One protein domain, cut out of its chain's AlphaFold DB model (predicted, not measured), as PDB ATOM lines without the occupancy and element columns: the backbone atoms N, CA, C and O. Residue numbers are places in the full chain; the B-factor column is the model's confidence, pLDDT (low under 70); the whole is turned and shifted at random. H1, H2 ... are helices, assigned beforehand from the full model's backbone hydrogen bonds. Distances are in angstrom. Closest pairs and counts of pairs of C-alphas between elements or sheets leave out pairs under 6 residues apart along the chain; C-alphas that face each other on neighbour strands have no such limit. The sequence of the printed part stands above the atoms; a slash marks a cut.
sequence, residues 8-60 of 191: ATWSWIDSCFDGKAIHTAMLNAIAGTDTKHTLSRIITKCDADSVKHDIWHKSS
ATOM      1  N   ALA A   8     104.950 152.374 118.223       82.38
ATOM      2  CA  ALA A   8     106.237 152.968 118.587       82.38
ATOM      3  C   ALA A   8     107.418 152.226 117.938       82.38
ATOM      4  O   ALA A   8     108.332 152.854 117.413       82.38
ATOM      5  N   THR A   9     107.361 150.891 117.899       80.75
ATOM      6  CA  THR A   9     108.373 150.049 117.248       80.75
ATOM      7  C   THR A   9     108.399 150.286 115.741       80.75
ATOM      8  O   THR A   9     109.467 150.376 115.150       80.75
ATOM      9  N   TRP A  10     107.231 150.471 115.121       77.62
ATOM     10  CA  TRP A  10     107.144 150.834 113.705       77.62
ATOM     11  C   TRP A  10     107.744 152.201 113.396       77.62
ATOM     12  O   TRP A  10     108.484 152.331 112.426       77.62
ATOM     13  N   SER A  11     107.448 153.200 114.229       80.38
ATOM     14  CA  SER A  11     108.028 154.535 114.083       80.38
ATOM     15  C   SER A  11     109.546 154.512 114.259       80.38
ATOM     16  O   SER A  11     110.250 155.240 113.570       80.38
ATOM     17  N   TRP A  12     110.048 153.664 115.160       82.31
ATOM     18  CA  TRP A  12     111.480 153.483 115.362       82.31
ATOM     19  C   TRP A  12     112.144 152.856 114.130       82.31
ATOM     20  O   TRP A  12     113.104 153.423 113.615       82.31
ATOM     21  N   ILE A  13     111.583 151.765 113.594       77.94
ATOM     22  CA  ILE A  13     112.100 151.112 112.381       77.94
ATOM     23  C   ILE A  13     112.116 152.090 111.199       77.94
ATOM     24  O   ILE A  13     113.113 152.158 110.495       77.94
ATOM     25  N   ASP A  14     111.068 152.889 110.993       77.31
ATOM     26  CA  ASP A  14     111.024 153.838 109.867       77.31
ATOM     27  C   ASP A  14     111.988 155.031 110.034       77.31
ATOM     28  O   ASP A  14     112.440 155.612 109.047       77.31
ATOM     29  N   SER A  15     112.342 155.375 111.280       78.25
ATOM     30  CA  SER A  15     113.294 156.451 111.595       78.25
ATOM     31  C   SER A  15     114.770 156.064 111.421       78.25
ATOM     32  O   SER A  15     115.635 156.939 111.381       78.25
ATOM     33  N   CYS A  16     115.080 154.770 111.312       77.12
ATOM     34  CA  CYS A  16     116.443 154.286 111.111       77.12
ATOM     35  C   CYS A  16     116.873 154.389 109.637       77.12
ATOM     36  O   CYS A  16     116.100 154.077 108.734       77.12
ATOM     37  N   PHE A  17     118.145 154.735 109.399       69.81
ATOM     38  CA  PHE A  17     118.727 154.906 108.057       69.81
ATOM     39  C   PHE A  17     118.523 153.679 107.144       69.81
ATOM     40  O   PHE A  17     118.049 153.820 106.020       69.81
ATOM     41  N   ASP A  18     118.757 152.471 107.668       75.50
ATOM     42  CA  ASP A  18     118.557 151.199 106.946       75.50
ATOM     43  C   ASP A  18     117.202 150.528 107.240       75.50
ATOM     44  O   ASP A  18     116.899 149.433 106.757       75.50
ATOM     45  N   GLY A  19     116.349 151.164 108.043       75.81
ATOM     46  CA  GLY A  19     115.135 150.539 108.562       75.81
ATOM     47  C   GLY A  19     114.062 150.286 107.501       75.81
ATOM     48  O   GLY A  19     113.368 149.269 107.549       75.81
ATOM     49  N   LYS A  20     114.003 151.126 106.461       75.31
ATOM     50  CA  LYS A  20     113.136 150.906 105.288       75.31
ATOM     51  C   LYS A  20     113.557 149.687 104.465       75.31
ATOM     52  O   LYS A  20     112.696 148.959 103.966       75.31
ATOM     53  N   ALA A  21     114.862 149.436 104.349       78.81
ATOM     54  CA  ALA A  21     115.388 148.267 103.650       78.81
ATOM     55  C   ALA A  21     115.076 146.979 104.427       78.81
ATOM     56  O   ALA A  21     114.585 146.013 103.843       78.81
ATOM     57  N   ILE A  22     115.254 146.999 105.752       79.19
ATOM     58  CA  ILE A  22     114.898 145.885 106.645       79.19
ATOM     59  C   ILE A  22     113.392 145.602 106.590       79.19
ATOM     60  O   ILE A  22     112.988 144.448 106.459       79.19
ATOM     61  N   HIS A  23     112.557 146.644 106.626       78.62
ATOM     62  CA  HIS A  23     111.106 146.510 106.517       78.62
ATOM     63  C   HIS A  23     110.683 145.856 105.196       78.62
ATOM     64  O   HIS A  23     109.889 144.915 105.188       78.62
ATOM     65  N   THR A  24     111.253 146.316 104.083       79.50
ATOM     66  CA  THR A  24     110.950 145.774 102.753       79.50
ATOM     67  C   THR A  24     111.411 144.321 102.632       79.50
ATOM     68  O   THR A  24     110.658 143.472 102.162       79.50
ATOM     69  N   ALA A  25     112.611 144.004 103.125       81.19
ATOM     70  CA  ALA A  25     113.124 142.638 103.158       81.19
ATOM     71  C   ALA A  25     112.259 141.705 104.021       81.19
ATOM     72  O   ALA A  25     112.042 140.556 103.645       81.19
ATOM     73  N   MET A  26     111.743 142.190 105.154       80.25
ATOM     74  CA  MET A  26     110.847 141.432 106.029       80.25
ATOM     75  C   MET A  26     109.514 141.125 105.340       80.25
ATOM     76  O   MET A  26     109.071 139.980 105.362       80.25
ATOM     77  N   LEU A  27     108.900 142.116 104.683       81.06
ATOM     78  CA  LEU A  27     107.669 141.906 103.917       81.06
ATOM     79  C   LEU A  27     107.881 140.931 102.754       81.06
ATOM     80  O   LEU A  27     107.060 140.038 102.556       81.06
ATOM     81  N   ASN A  28     108.997 141.055 102.032       80.75
ATOM     82  CA  ASN A  28     109.333 140.150 100.931       80.75
ATOM     83  C   ASN A  28     109.584 138.715 101.407       80.75
ATOM     84  O   ASN A  28     109.191 137.768 100.726       80.75
ATOM     85  N   ALA A  29     110.202 138.540 102.576       81.00
ATOM     86  CA  ALA A  29     110.423 137.220 103.152       81.00
ATOM     87  C   ALA A  29     109.111 136.559 103.609       81.00
ATOM     88  O   ALA A  29     108.911 135.378 103.346       81.00
ATOM     89  N   ILE A  30     108.188 137.321 104.215       79.31
ATOM     90  CA  ILE A  30     106.850 136.828 104.598       79.31
ATOM     91  C   ILE A  30     106.016 136.482 103.358       79.31
ATOM     92  O   ILE A  30     105.311 135.477 103.343       79.31
ATOM     93  N   ALA A  31     106.093 137.308 102.311       80.31
ATOM     94  CA  ALA A  31     105.377 137.082 101.059       80.31
ATOM     95  C   ALA A  31     106.001 135.973 100.188       80.31
ATOM     96  O   ALA A  31     105.401 135.577  99.191       80.31
ATOM     97  N   GLY A  32     107.200 135.488 100.532       73.25
ATOM     98  CA  GLY A  32     107.923 134.465  99.771       73.25
ATOM     99  C   GLY A  32     108.414 134.930  98.394       73.25
ATOM    100  O   GLY A  32     108.711 134.100  97.539       73.25
ATOM    101  N   THR A  33     108.486 136.242  98.152       73.56
ATOM    102  CA  THR A  33     108.728 136.816  96.816       73.56
ATOM    103  C   THR A  33     110.205 136.934  96.449       73.56
ATOM    104  O   THR A  33     110.535 136.914  95.265       73.56
ATOM    105  N   ASP A  34     111.105 137.023  97.433       70.81
ATOM    106  CA  ASP A  34     112.551 137.111  97.201       70.81
ATOM    107  C   ASP A  34     113.310 136.031  97.976       70.81
ATOM    108  O   ASP A  34     113.651 136.189  99.148       70.81
ATOM    109  N   THR A  35     113.606 134.922  97.301       65.75
ATOM    110  CA  THR A  35     114.330 133.771  97.861       65.75
ATOM    111  C   THR A  35     115.851 133.974  97.917       65.75
ATOM    112  O   THR A  35     116.553 133.158  98.515       65.75
ATOM    113  N   LYS A  36     116.391 135.032  97.289       73.19
ATOM    114  CA  LYS A  36     117.844 135.287  97.230       73.19
ATOM    115  C   LYS A  36     118.337 136.116  98.411       73.19
ATOM    116  O   LYS A  36     119.503 135.993  98.790       73.19
ATOM    117  N   HIS A  37     117.466 136.932  99.002       80.25
ATOM    118  CA  HIS A  37     117.805 137.760 100.150       80.25
ATOM    119  C   HIS A  37     118.184 136.920 101.387       80.25
ATOM    120  O   HIS A  37     117.576 135.886 101.680       80.25
ATOM    121  N   THR A  38     119.183 137.378 102.150       81.12
ATOM    122  CA  THR A  38     119.714 136.668 103.330       81.12
ATOM    123  C   THR A  38     118.633 136.377 104.372       81.12
ATOM    124  O   THR A  38     118.608 135.287 104.938       81.12
ATOM    125  N   LEU A  39     117.708 137.320 104.588       80.06
ATOM    126  CA  LEU A  39     116.616 137.167 105.554       80.06
ATOM    127  C   LEU A  39     115.670 136.014 105.187       80.06
ATOM    128  O   LEU A  39     115.364 135.184 106.038       80.06
ATOM    129  N   SER A  40     115.277 135.911 103.916       81.62
ATOM    130  CA  SER A  40     114.418 134.828 103.428       81.62
ATOM    131  C   SER A  40     115.095 133.469 103.576       81.62
ATOM    132  O   SER A  40     114.472 132.519 104.032       81.62
ATOM    133  N   ARG A  41     116.401 133.380 103.283       82.69
ATOM    134  CA  ARG A  41     117.179 132.142 103.471       82.69
ATOM    135  C   ARG A  41     117.238 131.699 104.931       82.69
ATOM    136  O   ARG A  41     117.178 130.501 105.197       82.69
ATOM    137  N   ILE A  42     117.383 132.646 105.860       85.75
ATOM    138  CA  ILE A  42     117.367 132.357 107.298       85.75
ATOM    139  C   ILE A  42     115.988 131.843 107.700       85.75
ATOM    140  O   ILE A  42     115.921 130.796 108.328       85.75
ATOM    141  N   ILE A  43     114.911 132.511 107.279       84.88
ATOM    142  CA  ILE A  43     113.535 132.090 107.576       84.88
ATOM    143  C   ILE A  43     113.269 130.685 107.032       84.88
ATOM    144  O   ILE A  43     112.906 129.811 107.804       84.88
ATOM    145  N   THR A  44     113.578 130.407 105.762       82.88
ATOM    146  CA  THR A  44     113.403 129.064 105.182       82.88
ATOM    147  C   THR A  44     114.214 127.997 105.920       82.88
ATOM    148  O   THR A  44     113.744 126.875 106.106       82.88
ATOM    149  N   LYS A  45     115.439 128.323 106.353       86.62
ATOM    150  CA  LYS A  45     116.247 127.403 107.159       86.62
ATOM    151  C   LYS A  45     115.614 127.173 108.531       86.62
ATOM    152  O   LYS A  45     115.531 126.028 108.952       86.62
ATOM    153  N   CYS A  46     115.165 128.230 109.202       85.94
ATOM    154  CA  CYS A  46     114.480 128.143 110.486       85.94
ATOM    155  C   CYS A  46     113.175 127.356 110.375       85.94
ATOM    156  O   CYS A  46     112.918 126.544 111.248       85.94
ATOM    157  N   ASP A  47     112.406 127.515 109.299       82.12
ATOM    158  CA  ASP A  47     111.196 126.731 109.048       82.12
ATOM    159  C   ASP A  47     111.541 125.251 108.870       82.12
ATOM    160  O   ASP A  47     110.933 124.389 109.496       82.12
ATOM    161  N   ALA A  48     112.564 124.931 108.070       83.56
ATOM    162  CA  ALA A  48     113.010 123.553 107.877       83.56
ATOM    163  C   ALA A  48     113.571 122.932 109.166       83.56
ATOM    164  O   ALA A  48     113.300 121.768 109.458       83.56
ATOM    165  N   ASP A  49     114.345 123.693 109.937       84.62
ATOM    166  CA  ASP A  49     114.895 123.254 111.218       84.62
ATOM    167  C   ASP A  49     113.795 123.150 112.279       84.62
ATOM    168  O   ASP A  49     113.830 122.212 113.062       84.62
ATOM    169  N   SER A  50     112.774 124.012 112.254       81.25
ATOM    170  CA  SER A  50     111.585 123.920 113.106       81.25
ATOM    171  C   SER A  50     110.736 122.709 112.742       81.25
ATOM    172  O   SER A  50     110.300 122.003 113.635       81.25
ATOM    173  N   VAL A  51     110.541 122.407 111.455       78.25
ATOM    174  CA  VAL A  51     109.835 121.192 111.013       78.25
ATOM    175  C   VAL A  51     110.607 119.946 111.421       78.25
ATOM    176  O   VAL A  51     110.015 118.994 111.919       78.25
ATOM    177  N   LYS A  52     111.934 119.937 111.248       74.62
ATOM    178  CA  LYS A  52     112.774 118.849 111.758       74.62
ATOM    179  C   LYS A  52     112.615 118.746 113.266       74.62
ATOM    180  O   LYS A  52     112.301 117.668 113.742       74.62
ATOM    181  N   HIS A  53     112.802 119.838 113.997       71.94
ATOM    182  CA  HIS A  53     112.669 119.881 115.446       71.94
ATOM    183  C   HIS A  53     111.300 119.350 115.876       71.94
ATOM    184  O   HIS A  53     111.246 118.454 116.702       71.94
ATOM    185  N   ASP A  54     110.212 119.755 115.228       70.88
ATOM    186  CA  ASP A  54     108.876 119.212 115.458       70.88
ATOM    187  C   ASP A  54     108.782 117.719 115.138       70.88
ATOM    188  O   ASP A  54     108.123 116.996 115.865       70.88
ATOM    189  N   ILE A  55     109.420 117.205 114.087       64.56
ATOM    190  CA  ILE A  55     109.438 115.758 113.800       64.56
ATOM    191  C   ILE A  55     110.220 114.996 114.881       64.56
ATOM    192  O   ILE A  55     109.755 113.961 115.354       64.56
ATOM    193  N   TRP A  56     111.372 115.517 115.305       58.12
ATOM    194  CA  TRP A  56     112.213 114.930 116.353       58.12
ATOM    195  C   TRP A  56     111.556 115.015 117.739       58.12
ATOM    196  O   TRP A  56     111.683 114.082 118.528       58.12
ATOM    197  N   HIS A  57     110.823 116.097 118.019       53.72
ATOM    198  CA  HIS A  57     110.233 116.408 119.322       53.72
ATOM    199  C   HIS A  57     108.718 116.183 119.412       53.72
ATOM    200  O   HIS A  57     108.169 116.244 120.510       53.72
ATOM    201  N   LYS A  58     108.016 115.833 118.326       51.72
ATOM    202  CA  LYS A  58     106.648 115.281 118.396       51.72
ATOM    203  C   LYS A  58     106.607 113.939 119.132       51.72
ATOM    204  O   LYS A  58     105.543 113.578 119.620       51.72
ATOM    205  N   SER A  59     107.739 113.246 119.290       48.12
ATOM    206  CA  SER A  59     107.851 112.126 120.237       48.12
ATOM    207  C   SER A  59     107.966 112.582 121.704       48.12
ATOM    208  O   SER A  59     107.633 111.813 122.598       48.12
ATOM    209  N   SER A  60     108.390 113.826 121.977       47.69
ATOM    210  CA  SER A  60     108.700 114.321 123.331       47.69
ATOM    211  C   SER A  60     107.749 115.398 123.876       47.69
ATOM    212  O   SER A  60     107.729 115.639 125.080       47.69
TER     213      SER A  60
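What this domain is: This is residues 8 to 60 of the 191 residues of the protein "Helicase family protein" of Photobacterium leiognathi lrivu.4.1 (UniProt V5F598). What is the overall shape? Three helices follow one another nearly end to end in an open, wide V: H2 and H3 meet where the later part of H2 and residues 39 to 43 of H3 come together, and short H1 makes a corner at the far end of H2. The rest of the long H3 sticks out as a free arm, residues 45 to 57, with residues 58 to 60 beyond it. What is it built of? The printed part has 53 residues, with three named helices in the order H1, H2, H3 and no named strand, and its class is all helix. How spread out is it? It is only just loose, close to extended, with a radius of gyration of the C-alphas of 14.8 A, and its C-alphas span 45 by 26 by 15 A.

How they stand to each other: How do the first two helices meet? H1, residues 8 to 15, and H2, residues 19 to 31, touch only at the corner by their link. The closest C-alphas, those of Ile 13 and Gly 19, are 4.9 A apart, and the helices run opposite ways at a steep tilt of 66 degrees. How does the next helix stand to these? H2, with residues 25 to 30 alone, touches H3, residues 38 to 57, which meets it with residues 39 to 43 alone; the closest C-alphas, those of Ala 29 and Ser 40, are 4.7 A apart. H2 and H3 run the same way at a steep tilt of 47 degrees, and H1 and H3 are apart. What do the backbones show? Every O i to N i+4 pair inside H1, H2 and H3 is within hydrogen-bond range.

Where its parts are: Where does the first helix lie? H1 begins at C-alpha 8, at (106.237, 152.968, 118.587), and measures 10.5 A from first to last C-alpha at residue 15. Where do the longer ones run? H2 goes from C-alpha 19, at (115.135, 150.539, 108.562), to C-alpha 31 over 18.2 A. H3 goes from C-alpha 38 to C-alpha 57, at (110.233, 116.408, 119.322), over 27.5 A.

The domain as a whole: How large is it? The two C-alphas farthest apart, those of Phe 17 and Ser 59, are 45.8 A apart. Is anything missing or loosely joined? The printed part has no cut; the link from H1 to H2 is tight and that from H2 to H3, six residues, is short. Where is the model less sure? The mean pLDDT of the printed part is 76.0, and residue 17, residue 35 and residues 55 to 60 are under 70.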